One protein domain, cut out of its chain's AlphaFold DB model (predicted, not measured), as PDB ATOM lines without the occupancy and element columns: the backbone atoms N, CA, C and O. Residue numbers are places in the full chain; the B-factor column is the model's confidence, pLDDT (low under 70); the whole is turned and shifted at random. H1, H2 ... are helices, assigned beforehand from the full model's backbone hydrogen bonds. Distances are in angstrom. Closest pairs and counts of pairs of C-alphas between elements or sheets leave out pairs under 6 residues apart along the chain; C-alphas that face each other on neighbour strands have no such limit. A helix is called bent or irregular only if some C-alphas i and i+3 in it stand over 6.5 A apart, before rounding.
ATOM      1  N   SER A  57     -42.470 -31.651 -28.732       82.44
ATOM      2  CA  SER A  57     -41.500 -31.223 -29.745       82.44
ATOM      3  C   SER A  57     -41.245 -29.717 -29.703       82.44
ATOM      4  O   SER A  57     -40.090 -29.289 -29.729       82.44
ATOM      5  N   TRP A  58     -42.289 -28.907 -29.537       79.00
ATOM      6  CA  TRP A  58     -42.190 -27.452 -29.423       79.00
ATOM      7  C   TRP A  58     -41.303 -27.025 -28.264       79.00
ATOM      8  O   TRP A  58     -40.344 -26.278 -28.451       79.00
ATOM      9  N   THR A  59     -41.584 -27.563 -27.081       79.31
ATOM     10  CA  THR A  59     -40.929 -27.192 -25.829       79.31
ATOM     11  C   THR A  59     -39.443 -27.557 -25.835       79.31
ATOM     12  O   THR A  59     -38.620 -26.760 -25.383       79.31
ATOM     13  N   PHE A  60     -39.090 -28.725 -26.382       83.31
ATOM     14  CA  PHE A  60     -37.730 -29.279 -26.343       83.31
ATOM     15  C   PHE A  60     -36.885 -29.011 -27.586       83.31
ATOM     16  O   PHE A  60     -35.678 -29.198 -27.538       83.31
ATOM     17  N   THR A  61     -37.464 -28.585 -28.705       79.88
ATOM     18  CA  THR A  61     -36.657 -28.249 -29.894       79.88
ATOM     19  C   THR A  61     -36.523 -26.751 -30.088       79.88
ATOM     20  O   THR A  61     -35.484 -26.285 -30.547       79.88
ATOM     21  N   SER A  62     -37.539 -25.988 -29.682       73.62
ATOM     22  CA  SER A  62     -37.659 -24.565 -30.014       73.62
ATOM     23  C   SER A  62     -37.985 -23.686 -28.801       73.62
ATOM     24  O   SER A  62     -37.679 -22.502 -28.811       73.62
ATOM     25  N   GLY A  63     -38.579 -24.253 -27.751       72.44
ATOM     26  CA  GLY A  63     -38.966 -23.542 -26.534       72.44
ATOM     27  C   GLY A  63     -37.866 -23.457 -25.475       72.44
ATOM     28  O   GLY A  63     -36.709 -23.817 -25.694       72.44
ATOM     29  N   VAL A  64     -38.258 -23.003 -24.283       72.75
ATOM     30  CA  VAL A  64     -37.391 -22.812 -23.101       72.75
ATOM     31  C   VAL A  64     -36.597 -24.053 -22.669       72.75
ATOM     32  O   VAL A  64     -35.551 -23.899 -22.042       72.75
ATOM     33  N   LEU A  65     -37.049 -25.272 -22.994       75.44
ATOM     34  CA  LEU A  65     -36.324 -26.506 -22.658       75.44
ATOM     35  C   LEU A  65     -35.397 -26.986 -23.779       75.44
ATOM     36  O   LEU A  65     -34.819 -28.064 -23.648       75.44
ATOM     37  N   SER A  66     -35.218 -26.217 -24.856       78.56
ATOM     38  CA  SER A  66     -34.357 -26.624 -25.969       78.56
ATOM     39  C   SER A  66     -32.941 -26.952 -25.503       78.56
ATOM     40  O   SER A  66     -32.412 -28.007 -25.831       78.56
ATOM     41  N   ASP A  67     -32.356 -26.130 -24.637       76.19
ATOM     42  CA  ASP A  67     -31.000 -26.358 -24.122       76.19
ATOM     43  C   ASP A  67     -30.901 -27.459 -23.049       76.19
ATOM     44  O   ASP A  67     -29.806 -27.765 -22.582       76.19
ATOM     45  N   SER A  68     -32.016 -28.092 -22.665       80.31
ATOM     46  CA  SER A  68     -31.980 -29.294 -21.817       80.31
ATOM     47  C   SER A  68     -31.603 -30.559 -22.594       80.31
ATOM     48  O   SER A  68     -31.205 -31.552 -21.984       80.31
ATOM     49  N   LEU A  69     -31.710 -30.532 -23.928       80.56
ATOM     50  CA  LEU A  69     -31.281 -31.635 -24.779       80.56
ATOM     51  C   LEU A  69     -29.762 -31.577 -25.023       80.56
ATOM     52  O   LEU A  69     -29.228 -30.504 -25.312       80.56
ATOM     53  N   PRO A  70     -29.049 -32.719 -24.958       83.31
ATOM     54  CA  PRO A  70     -27.610 -32.766 -25.200       83.31
ATOM     55  C   PRO A  70     -27.319 -32.730 -26.709       83.31
ATOM     56  O   PRO A  70     -27.041 -33.762 -27.317       83.31
ATOM     57  N   TRP A  71     -27.409 -31.550 -27.329       84.56
ATOM     58  CA  TRP A  71     -27.342 -31.401 -28.790       84.56
ATOM     59  C   TRP A  71     -26.051 -31.929 -29.423       84.56
ATOM     60  O   TRP A  71     -26.153 -32.563 -30.467       84.56
ATOM     61  N   ASP A  72     -24.883 -31.751 -28.789       85.50
ATOM     62  CA  ASP A  72     -23.619 -32.340 -29.280       85.50
ATOM     63  C   ASP A  72     -23.719 -33.863 -29.393       85.50
ATOM     64  O   ASP A  72     -23.369 -34.446 -30.416       85.50
ATOM     65  N   LEU A  73     -24.225 -34.508 -28.338       86.06
ATOM     66  CA  LEU A  73     -24.367 -35.958 -28.299       86.06
ATOM     67  C   LEU A  73     -25.401 -36.423 -29.323       86.06
ATOM     68  O   LEU A  73     -25.173 -37.398 -30.026       86.06
ATOM     69  N   LEU A  74     -26.528 -35.718 -29.433       86.50
ATOM     70  CA  LEU A  74     -27.561 -36.034 -30.417       86.50
ATOM     71  C   LEU A  74     -27.038 -35.905 -31.848       86.50
ATOM     72  O   LEU A  74     -27.386 -36.724 -32.693       86.50
ATOM     73  N   GLU A  75     -26.203 -34.905 -32.122       87.56
ATOM     74  CA  GLU A  75     -25.560 -34.724 -33.419       87.56
ATOM     75  C   GLU A  75     -24.554 -35.842 -33.710       87.56
ATOM     76  O   GLU A  75     -24.599 -36.443 -34.786       87.56
ATOM     77  N   GLU A  76     -23.712 -36.187 -32.732       87.38
ATOM     78  CA  GLU A  76     -22.783 -37.314 -32.830       87.38
ATOM     79  C   GLU A  76     -23.530 -38.623 -33.120       87.38
ATOM     80  O   GLU A  76     -23.200 -39.328 -34.074       87.38
ATOM     81  N   GLN A  77     -24.579 -38.922 -32.354       86.06
ATOM     82  CA  GLN A  77     -25.395 -40.126 -32.521       86.06
ATOM     83  C   GLN A  77     -26.137 -40.133 -33.858       86.06
ATOM     84  O   GLN A  77     -26.183 -41.155 -34.540       86.06
ATOM     85  N   TYR A  78     -26.696 -38.997 -34.271       85.38
ATOM     86  CA  TYR A  78     -27.445 -38.904 -35.517       85.38
ATOM     87  C   TYR A  78     -26.576 -39.161 -36.752       85.38
ATOM     88  O   TYR A  78     -27.060 -39.779 -37.697       85.38
ATOM     89  N   TYR A  79     -25.317 -38.714 -36.770       85.56
ATOM     90  CA  TYR A  79     -24.440 -38.896 -37.933       85.56
ATOM     91  C   TYR A  79     -23.561 -40.148 -37.864       85.56
ATOM     92  O   TYR A  79     -23.286 -40.746 -38.906       85.56
ATOM     93  N   ASN A  80     -23.126 -40.562 -36.670       86.06
ATOM     94  CA  ASN A  80     -22.159 -41.654 -36.524       86.06
ATOM     95  C   ASN A  80     -22.810 -43.008 -36.225       86.06
ATOM     96  O   ASN A  80     -22.190 -44.046 -36.468       86.06
ATOM     97  N   GLU A  81     -24.054 -43.040 -35.739       84.69
ATOM     98  CA  GLU A  81     -24.746 -44.289 -35.437       84.69
ATOM     99  C   GLU A  81     -25.830 -44.618 -36.472       84.69
ATOM    100  O   GLU A  81     -26.881 -43.979 -36.570       84.69
ATOM    101  N   VAL A  82     -25.611 -45.723 -37.192       78.69
ATOM    102  CA  VAL A  82     -26.525 -46.255 -38.219       78.69
ATOM    103  C   VAL A  82     -27.959 -46.403 -37.694       78.69
ATOM    104  O   VAL A  82     -28.907 -46.114 -38.421       78.69
ATOM    105  N   ARG A  83     -28.133 -46.800 -36.429       81.50
ATOM    106  CA  ARG A  83     -29.447 -47.032 -35.811       81.50
ATOM    107  C   ARG A  83     -30.321 -45.774 -35.778       81.50
ATOM    108  O   ARG A  83     -31.516 -45.853 -36.061       81.50
ATOM    109  N   TYR A  84     -29.751 -44.620 -35.441       72.88
ATOM    110  CA  TYR A  84     -30.510 -43.373 -35.323       72.88
ATOM    111  C   TYR A  84     -30.839 -42.795 -36.700       72.88
ATOM    112  O   TYR A  84     -32.001 -42.484 -36.974       72.88
ATOM    113  N   HIS A  85     -29.850 -42.745 -37.596       68.50
ATOM    114  CA  HIS A  85     -30.044 -42.193 -38.936       68.50
ATOM    115  C   HIS A  85     -30.913 -43.065 -39.845       68.50
ATOM    116  O   HIS A  85     -31.700 -42.536 -40.624       68.50
ATOM    117  N   ASN A  86     -30.770 -44.393 -39.780       72.44
ATOM    118  CA  ASN A  86     -31.414 -45.290 -40.739       72.44
ATOM    119  C   ASN A  86     -32.637 -46.005 -40.187       72.44
ATOM    120  O   ASN A  86     -33.595 -46.159 -40.939       72.44
ATOM    121  N   ASP A  87     -32.632 -46.450 -38.931       78.56
ATOM    122  CA  ASP A  87     -33.732 -47.274 -38.420       78.56
ATOM    123  C   ASP A  87     -34.803 -46.388 -37.786       78.56
ATOM    124  O   ASP A  87     -35.951 -46.380 -38.226       78.56
ATOM    125  N   ILE A  88     -34.413 -45.568 -36.807       76.62
ATOM    126  CA  ILE A  88     -35.348 -44.704 -36.077       76.62
ATOM    127  C   ILE A  88     -35.921 -43.627 -37.001       76.62
ATOM    128  O   ILE A  88     -37.132 -43.420 -37.015       76.62
ATOM    129  N   ARG A  89     -35.091 -43.003 -37.846       74.00
ATOM    130  CA  ARG A  89     -35.565 -42.031 -38.844       74.00
ATOM    131  C   ARG A  89     -36.668 -42.613 -39.733       74.00
ATOM    132  O   ARG A  89     -37.670 -41.945 -39.943       74.00
ATOM    133  N   LYS A  90     -36.512 -43.853 -40.215       76.81
ATOM    134  CA  LYS A  90     -37.504 -44.513 -41.084       76.81
ATOM    135  C   LYS A  90     -38.781 -44.907 -40.350       76.81
ATOM    136  O   LYS A  90     -39.828 -44.969 -40.987       76.81
ATOM    137  N   LEU A  91     -38.701 -45.176 -39.046       75.56
ATOM    138  CA  LEU A  91     -39.887 -45.417 -38.220       75.56
ATOM    139  C   LEU A  91     -40.721 -44.144 -38.059       75.56
ATOM    140  O   LEU A  91     -41.941 -44.213 -38.113       75.56
ATOM    141  N   ILE A  92     -40.062 -42.996 -37.906       73.94
ATOM    142  CA  ILE A  92     -40.733 -41.707 -37.707       73.94
ATOM    143  C   ILE A  92     -41.215 -41.127 -39.048       73.94
ATOM    144  O   ILE A  92     -42.326 -40.612 -39.153       73.94
ATOM    145  N   TYR A  93     -40.398 -41.222 -40.099       77.25
ATOM    146  CA  TYR A  93     -40.770 -40.849 -41.463       77.25
ATOM    147  C   TYR A  93     -40.084 -41.775 -42.483       77.25
ATOM    148  O   TYR A  93     -38.884 -41.649 -42.745       77.25
ATOM    149  N   PRO A  94     -40.837 -42.696 -43.113       72.56
ATOM    150  CA  PRO A  94     -40.268 -43.737 -43.970       72.56
ATOM    151  C   PRO A  94     -39.759 -43.222 -45.324       72.56
ATOM    152  O   PRO A  94     -39.022 -43.935 -46.006       72.56
ATOM    153  N   ASN A  95     -40.148 -42.011 -45.735       78.06
ATOM    154  CA  ASN A  95     -39.718 -41.377 -46.980       78.06
ATOM    155  C   ASN A  95     -39.595 -39.846 -46.842       78.06
ATOM    156  O   ASN A  95     -40.059 -39.241 -45.872       78.06
ATOM    157  N   GLU A  96     -38.956 -39.224 -47.833       74.25
ATOM    158  CA  GLU A  96     -38.737 -37.773 -47.892       74.25
ATOM    159  C   GLU A  96     -40.051 -36.983 -48.002       74.25
ATOM    160  O   GLU A  96     -40.148 -35.869 -47.494       74.25
ATOM    161  N   GLU A  97     -41.097 -37.543 -48.613       80.38
ATOM    162  CA  GLU A  97     -42.426 -36.923 -48.643       80.38
ATOM    163  C   GLU A  97     -43.055 -36.819 -47.245       80.38
ATOM    164  O   GLU A  97     -43.628 -35.781 -46.906       80.38
ATOM    165  N   ALA A  98     -42.932 -37.862 -46.418       71.19
ATOM    166  CA  ALA A  98     -43.413 -37.873 -45.040       71.19
ATOM    167  C   ALA A  98     -42.658 -36.843 -44.195       71.19
ATOM    168  O   ALA A  98     -43.289 -36.074 -43.470       71.19
ATOM    169  N   LEU A  99     -41.334 -36.758 -44.361       70.44
ATOM    170  CA  LEU A  99     -40.522 -35.731 -43.712       70.44
ATOM    171  C   LEU A  99     -40.951 -34.319 -44.137       70.44
ATOM    172  O   LEU A  99     -41.223 -33.480 -43.282       70.44
ATOM    173  N   LYS A 100     -41.095 -34.058 -45.442       73.31
ATOM    174  CA  LYS A 100     -41.556 -32.754 -45.955       73.31
ATOM    175  C   LYS A 100     -42.931 -32.377 -45.422       73.31
ATOM    176  O   LYS A 100     -43.155 -31.214 -45.102       73.31
ATOM    177  N   LYS A 101     -43.844 -33.344 -45.301       69.50
ATOM    178  CA  LYS A 101     -45.170 -33.123 -44.718       69.50
ATOM    179  C   LYS A 101     -45.060 -32.697 -43.253       69.50
ATOM    180  O   LYS A 101     -45.697 -31.717 -42.879       69.50
ATOM    181  N   VAL A 102     -44.227 -33.368 -42.459       65.94
ATOM    182  CA  VAL A 102     -43.968 -33.005 -41.056       65.94
ATOM    183  C   VAL A 102     -43.328 -31.618 -40.958       65.94
ATOM    184  O   VAL A 102     -43.834 -30.772 -40.233       65.94
ATOM    185  N   ILE A 103     -42.290 -31.334 -41.750       66.19
ATOM    186  CA  ILE A 103     -41.644 -30.013 -41.787       66.19
ATOM    187  C   ILE A 103     -42.654 -28.924 -42.170       66.19
ATOM    188  O   ILE A 103     -42.702 -27.880 -41.535       66.19
ATOM    189  N   SER A 104     -43.515 -29.169 -43.163       66.75
ATOM    190  CA  SER A 104     -44.522 -28.192 -43.605       66.75
ATOM    191  C   SER A 104     -45.602 -27.892 -42.561       66.75
ATOM    192  O   SER A 104     -46.231 -26.838 -42.621       66.75
ATOM    193  N   GLN A 105     -45.819 -28.803 -41.607       63.62
ATOM    194  CA  GLN A 105     -46.751 -28.602 -40.492       63.62
ATOM    195  C   GLN A 105     -46.167 -27.698 -39.405       63.62
ATOM    196  O   GLN A 105     -46.914 -27.237 -38.544       63.62
ATOM    197  N   TYR A 106     -44.861 -27.435 -39.454       61.38
ATOM    198  CA  TYR A 106     -44.142 -26.640 -38.476       61.38
ATOM    199  C   TYR A 106     -43.530 -25.419 -39.153       61.38
ATOM    200  O   TYR A 106     -42.440 -25.508 -39.723       61.38
ATOM    201  N   PRO A 107     -44.199 -24.253 -39.090       55.00
ATOM    202  CA  PRO A 107     -43.573 -23.008 -39.491       55.00
ATOM    203  C   PRO A 107     -42.239 -22.852 -38.751       55.00
ATOM    204  O   PRO A 107     -42.141 -23.255 -37.585       55.00
ATOM    205  N   PRO A 108     -41.204 -22.282 -39.391       52.34
ATOM    206  CA  PRO A 108     -39.960 -21.985 -38.700       52.34
ATOM    207  C   PRO A 108     -40.276 -21.177 -37.442       52.34
ATOM    208  O   PRO A 108     -40.946 -20.147 -37.507       52.34
ATOM    209  N   TYR A 109     -39.820 -21.677 -36.293       48.03
ATOM    210  CA  TYR A 109     -40.015 -20.998 -35.024       48.03
ATOM    211  C   TYR A 109     -39.257 -19.670 -35.048       48.03
ATOM    212  O   TYR A 109     -38.024 -19.645 -35.038       48.03
ATOM    213  N   ILE A 110     -40.000 -18.569 -35.087       50.38
ATOM    214  CA  ILE A 110     -39.467 -17.221 -34.944       50.38
ATOM    215  C   ILE A 110     -39.997 -16.715 -33.603       50.38
ATOM    216  O   ILE A 110     -41.161 -16.331 -33.535       50.38
ATOM    217  N   PRO A 111     -39.198 -16.745 -32.522       48.66
ATOM    218  CA  PRO A 111     -39.637 -16.174 -31.260       48.66
ATOM    219  C   PRO A 111     -39.999 -14.700 -31.460       48.66
ATOM    220  O   PRO A 111     -39.187 -13.955 -32.019       48.66
ATOM    221  N   GLU A 112     -41.166 -14.254 -30.970       44.19
ATOM    222  CA  GLU A 112     -41.483 -12.821 -30.963       44.19
ATOM    223  C   GLU A 112     -40.324 -12.034 -30.330       44.19
ATOM    224  O   GLU A 112     -39.652 -12.485 -29.394       44.19
ATOM    225  N   SER A 113     -40.109 -10.806 -30.801       50.97
ATOM    226  CA  SER A 113     -39.042  -9.932 -30.300       50.97
ATOM    227  C   SER A 113     -39.083  -9.758 -28.774       50.97
ATOM    228  O   SER A 113     -38.024  -9.705 -28.142       50.97
ATOM    229  N   LYS A 114     -40.281  -9.770 -28.169       52.09
ATOM    230  CA  LYS A 114     -40.503  -9.721 -26.715       52.09
ATOM    231  C   LYS A 114     -39.909 -10.932 -25.981       52.09
ATOM    232  O   LYS A 114     -39.322 -10.777 -24.913       52.09
ATOM    233  N   TRP A 115     -39.991 -12.118 -26.577       50.53
ATOM    234  CA  TRP A 115     -39.460 -13.367 -26.025       50.53
ATOM    235  C   TRP A 115     -37.987 -13.574 -26.300       50.53
ATOM    236  O   TRP A 115     -37.299 -14.213 -25.509       50.53
ATOM    237  N   SER A 116     -37.484 -12.985 -27.384       53.50
ATOM    238  CA  SER A 116     -36.076 -13.085 -27.750       53.50
ATOM    239  C   SER A 116     -35.144 -12.621 -26.622       53.50
ATOM    240  O   SER A 116     -34.083 -13.208 -26.447       53.50
ATOM    241  N   GLN A 117     -35.544 -11.635 -25.809       53.00
ATOM    242  CA  GLN A 117     -34.762 -11.183 -24.653       53.00
ATOM    243  C   GLN A 117     -34.761 -12.209 -23.512       53.00
ATOM    244  O   GLN A 117     -33.692 -12.539 -23.010       53.00
ATOM    245  N   ILE A 118     -35.920 -12.767 -23.148       52.94
ATOM    246  CA  ILE A 118     -36.033 -13.791 -22.094       52.94
ATOM    247  C   ILE A 118     -35.313 -15.077 -22.515       52.94
ATOM    248  O   ILE A 118     -34.536 -15.632 -21.745       52.94
ATOM    249  N   LEU A 119     -35.489 -15.512 -23.765       52.69
ATOM    250  CA  LEU A 119     -34.782 -16.668 -24.309       52.69
ATOM    251  C   LEU A 119     -33.267 -16.435 -24.330       52.69
ATOM    252  O   LEU A 119     -32.538 -17.322 -23.908       52.69
ATOM    253  N   ARG A 120     -32.779 -15.246 -24.720       52.81
ATOM    254  CA  ARG A 120     -31.342 -14.893 -24.656       52.81
ATOM    255  C   ARG A 120     -30.786 -14.898 -23.231       52.81
ATOM    256  O   ARG A 120     -29.637 -15.280 -23.046       52.81
ATOM    257  N   LEU A 121     -31.580 -14.484 -22.242       48.78
ATOM    258  CA  LEU A 121     -31.191 -14.524 -20.828       48.78
ATOM    259  C   LEU A 121     -31.101 -15.965 -20.306       48.78
ATOM    260  O   LEU A 121     -30.182 -16.280 -19.552       48.78
ATOM    261  N   SER A 122     -32.001 -16.844 -20.751       48.19
ATOM    262  CA  SER A 122     -31.946 -18.279 -20.445       48.19
ATOM    263  C   SER A 122     -30.867 -19.029 -21.239       48.19
ATOM    264  O   SER A 122     -30.413 -20.076 -20.789       48.19
ATOM    265  N   HIS A 123     -30.441 -18.499 -22.394       52.47
ATOM    266  CA  HIS A 123     -29.526 -19.143 -23.349       52.47
ATOM    267  C   HIS A 123     -28.261 -18.288 -23.599       52.47
ATOM    268  O   HIS A 123     -28.065 -17.769 -24.702       52.47
ATOM    269  N   PRO A 124     -27.353 -18.127 -22.614       46.12
ATOM    270  CA  PRO A 124     -26.142 -17.312 -22.775       46.12
ATOM    271  C   PRO A 124     -25.099 -17.917 -23.737       46.12
ATOM    272  O   PRO A 124     -24.124 -17.247 -24.082       46.12
ATOM    273  N   LYS A 125     -25.284 -19.166 -24.191       51.97
ATOM    274  CA  LYS A 125     -24.447 -19.837 -25.198       51.97
ATOM    275  C   LYS A 125     -25.335 -20.590 -26.188       51.97
ATOM    276  O   LYS A 125     -25.604 -21.768 -25.993       51.97
ATOM    277  N   SER A 126     -25.785 -19.932 -27.255       54.09
ATOM    278  CA  SER A 126     -26.488 -20.634 -28.333       54.09
ATOM    279  C   SER A 126     -25.519 -21.592 -29.027       54.09
ATOM    280  O   SER A 126     -24.659 -21.173 -29.805       54.09
ATOM    281  N   GLN A 127     -25.643 -22.877 -28.730       61.41
ATOM    282  CA  GLN A 127     -24.995 -23.924 -29.497       61.41
ATOM    283  C   GLN A 127     -25.546 -23.908 -30.922       61.41
ATOM    284  O   GLN A 127     -26.753 -23.753 -31.126       61.41
ATOM    285  N   LYS A 128     -24.670 -24.014 -31.922       67.50
ATOM    286  CA  LYS A 128     -25.105 -24.101 -33.314       67.50
ATOM    287  C   LYS A 128     -25.707 -25.491 -33.520       67.50
ATOM    288  O   LYS A 128     -24.971 -26.464 -33.548       67.50
ATOM    289  N   LYS A 129     -27.036 -25.571 -33.594       74.75
ATOM    290  CA  LYS A 129     -27.784 -26.826 -33.753       74.75
ATOM    291  C   LYS A 129     -27.868 -27.168 -35.243       74.75
ATOM    292  O   LYS A 129     -28.170 -26.284 -36.044       74.75
ATOM    293  N   SER A 130     -27.590 -28.416 -35.616       82.75
ATOM    294  CA  SER A 130     -27.846 -28.903 -36.976       82.75
ATOM    295  C   SER A 130     -29.353 -29.021 -37.214       82.75
ATOM    296  O   SER A 130     -30.051 -29.693 -36.450       82.75
ATOM    297  N   ASP A 131     -29.856 -28.397 -38.282       81.00
ATOM    298  CA  ASP A 131     -31.287 -28.390 -38.614       81.00
ATOM    299  C   ASP A 131     -31.846 -29.816 -38.742       81.00
ATOM    300  O   ASP A 131     -32.903 -30.119 -38.190       81.00
ATOM    301  N   SER A 132     -31.091 -30.739 -39.353       81.06
ATOM    302  CA  SER A 132     -31.524 -32.135 -39.495       81.06
ATOM    303  C   SER A 132     -31.627 -32.879 -38.160       81.06
ATOM    304  O   SER A 132     -32.459 -33.774 -38.021       81.06
ATOM    305  N   VAL A 133     -30.809 -32.513 -37.166       83.31
ATOM    306  CA  VAL A 133     -30.859 -33.108 -35.816       83.31
ATOM    307  C   VAL A 133     -32.054 -32.556 -35.041       83.31
ATOM    308  O   VAL A 133     -32.749 -33.297 -34.345       83.31
ATOM    309  N   VAL A 134     -32.347 -31.263 -35.201       83.38
ATOM    310  CA  VAL A 134     -33.542 -30.631 -34.626       83.38
ATOM    311  C   VAL A 134     -34.811 -31.256 -35.208       83.38
ATOM    312  O   VAL A 134     -35.709 -31.627 -34.455       83.38
ATOM    313  N   GLU A 135     -34.880 -31.432 -36.527       80.19
ATOM    314  CA  GLU A 135     -35.990 -32.110 -37.213       80.19
ATOM    315  C   GLU A 135     -36.130 -33.577 -36.796       80.19
ATOM    316  O   GLU A 135     -37.245 -34.068 -36.599       80.19
ATOM    317  N   PHE A 136     -35.005 -34.270 -36.608       82.00
ATOM    318  CA  PHE A 136     -34.986 -35.615 -36.046       82.00
ATOM    319  C   PHE A 136     -35.642 -35.668 -34.674       82.00
ATOM    320  O   PHE A 136     -36.612 -36.404 -34.489       82.00
ATOM    321  N   MET A 137     -35.194 -34.826 -33.746       85.44
ATOM    322  CA  MET A 137     -35.763 -34.801 -32.403       85.44
ATOM    323  C   MET A 137     -37.211 -34.330 -32.367       85.44
ATOM    324  O   MET A 137     -37.987 -34.861 -31.573       85.44
ATOM    325  N   ARG A 138     -37.610 -33.394 -33.236       83.31
ATOM    326  CA  ARG A 138     -39.027 -33.028 -33.390       83.31
ATOM    327  C   ARG A 138     -39.861 -34.248 -33.746       83.31
ATOM    328  O   ARG A 138     -40.833 -34.523 -33.055       83.31
ATOM    329  N   GLY A 139     -39.430 -35.002 -34.753       79.19
ATOM    330  CA  GLY A 139     -40.105 -36.221 -35.172       79.19
ATOM    331  C   GLY A 139     -40.197 -37.274 -34.068       79.19
ATOM    332  O   GLY A 139     -41.277 -37.804 -33.833       79.19
ATOM    333  N   VAL A 140     -39.093 -37.535 -33.354       83.94
ATOM    334  CA  VAL A 140     -39.071 -38.479 -32.218       83.94
ATOM    335  C   VAL A 140     -40.107 -38.076 -31.166       83.94
ATOM    336  O   VAL A 140     -40.878 -38.909 -30.694       83.94
ATOM    337  N   LEU A 141     -40.126 -36.795 -30.794       87.06
ATOM    338  CA  LEU A 141     -41.022 -36.282 -29.761       87.06
ATOM    339  C   LEU A 141     -42.477 -36.266 -30.225       87.06
ATOM    340  O   LEU A 141     -43.361 -36.623 -29.449       87.06
ATOM    341  N   ASP A 142     -42.741 -35.883 -31.472       84.81
ATOM    342  CA  ASP A 142     -44.093 -35.879 -32.024       84.81
ATOM    343  C   ASP A 142     -44.677 -37.275 -32.108       84.81
ATOM    344  O   ASP A 142     -45.835 -37.457 -31.739       84.81
ATOM    345  N   GLU A 143     -43.884 -38.252 -32.545       82.38
ATOM    346  CA  GLU A 143     -44.348 -39.629 -32.666       82.38
ATOM    347  C   GLU A 143     -44.914 -40.138 -31.336       82.38
ATOM    348  O   GLU A 143     -45.965 -40.776 -31.303       82.38
ATOM    349  N   CYS A 144     -44.266 -39.773 -30.227       81.00
ATOM    350  CA  CYS A 144     -44.627 -40.227 -28.888       81.00
ATOM    351  C   CYS A 144     -45.513 -39.270 -28.080       81.00
ATOM    352  O   CYS A 144     -45.886 -39.635 -26.968       81.00
ATOM    353  N   THR A 145     -45.790 -38.047 -28.546       86.75
ATOM    354  CA  THR A 145     -46.520 -37.055 -27.728       86.75
ATOM    355  C   THR A 145     -47.553 -36.246 -28.491       86.75
ATOM    356  O   THR A 145     -48.413 -35.633 -27.872       86.75
TER     357      THR A 145
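Overview. This is residues 57 to 145 of the 289 residues of the protein "Uncharacterized protein C4orf29 -like protein" of Caligus rogercresseyi (UniProt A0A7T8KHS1). Helix H6 runs through a three-sided frame of helices, H2, H3 and H4, set nearly end to end round it, while short H1 packs on H6. H5 lies off at the far end of the longest axis, away from the other helices, and residues 112 to 117 stick out. The printed part has 89 residues with six named helices, H1 to H6 in chain order, and no named strand: all helix. It is compact, with a radius of gyration of the C-alphas of 13.7 A and spans of 38 by 27 by 20 A.

Along the chain. Find C-alpha 57 at (-41.500, -31.223, -29.745), where H1, residues 57 to 61, begins. Next come H2, residues 71 to 80, 13.8 A, and H3, residues 82 to 92, 14.9 A, only just irregular: C-alphas 85 and 88 are 6.53 A apart. H4 is residues 96 to 104, 12.0 A, and H5 residues 113 to 122, 14.7 A. H6, residues 131 to 145, runs 20.6 A to C-alpha 145 at (-46.520, -37.055, -27.728).

Arrangement. Begin at the hub, H6. H1 touches it, closest at the C-alphas of Ser 57 and Arg 138, 4.8 A. H2 only just touches it, with 3 pairs of C-alphas within 8 A, through residue 133 of H6 alone; the closest C-alphas, Glu 75 and Val 133, are 6.0 A apart. H3 touches H6 at a steep tilt of 51 degrees, the same way, closest at the C-alphas of Ile 92 and Gly 139, 6.1 A. H4 is close to H6 but not clearly touching, closest at the C-alphas of Ile 103 and Glu 135, 7.6 A. H2 and H3 touch only at the corner, about perpendicular at 78 degrees, closest at the C-alphas of Tyr 78 and His 85, 5.4 A. H3 and H4 are near each other. Each O i to N i+4 pair is within hydrogen-bond range in H1, H2 and H4, against 4 of 7 in H3, 4 of 6 in H5 and 10 of 11 in H6.

Size, cuts and confidence. The farthest C-alphas, Val 82 and Lys 114, are 40.8 A apart. The printed part has no cut, and no link is long. Mean pLDDT of the printed part is 72.1; look for values under 70 at residue 85 and residues 101 to 128.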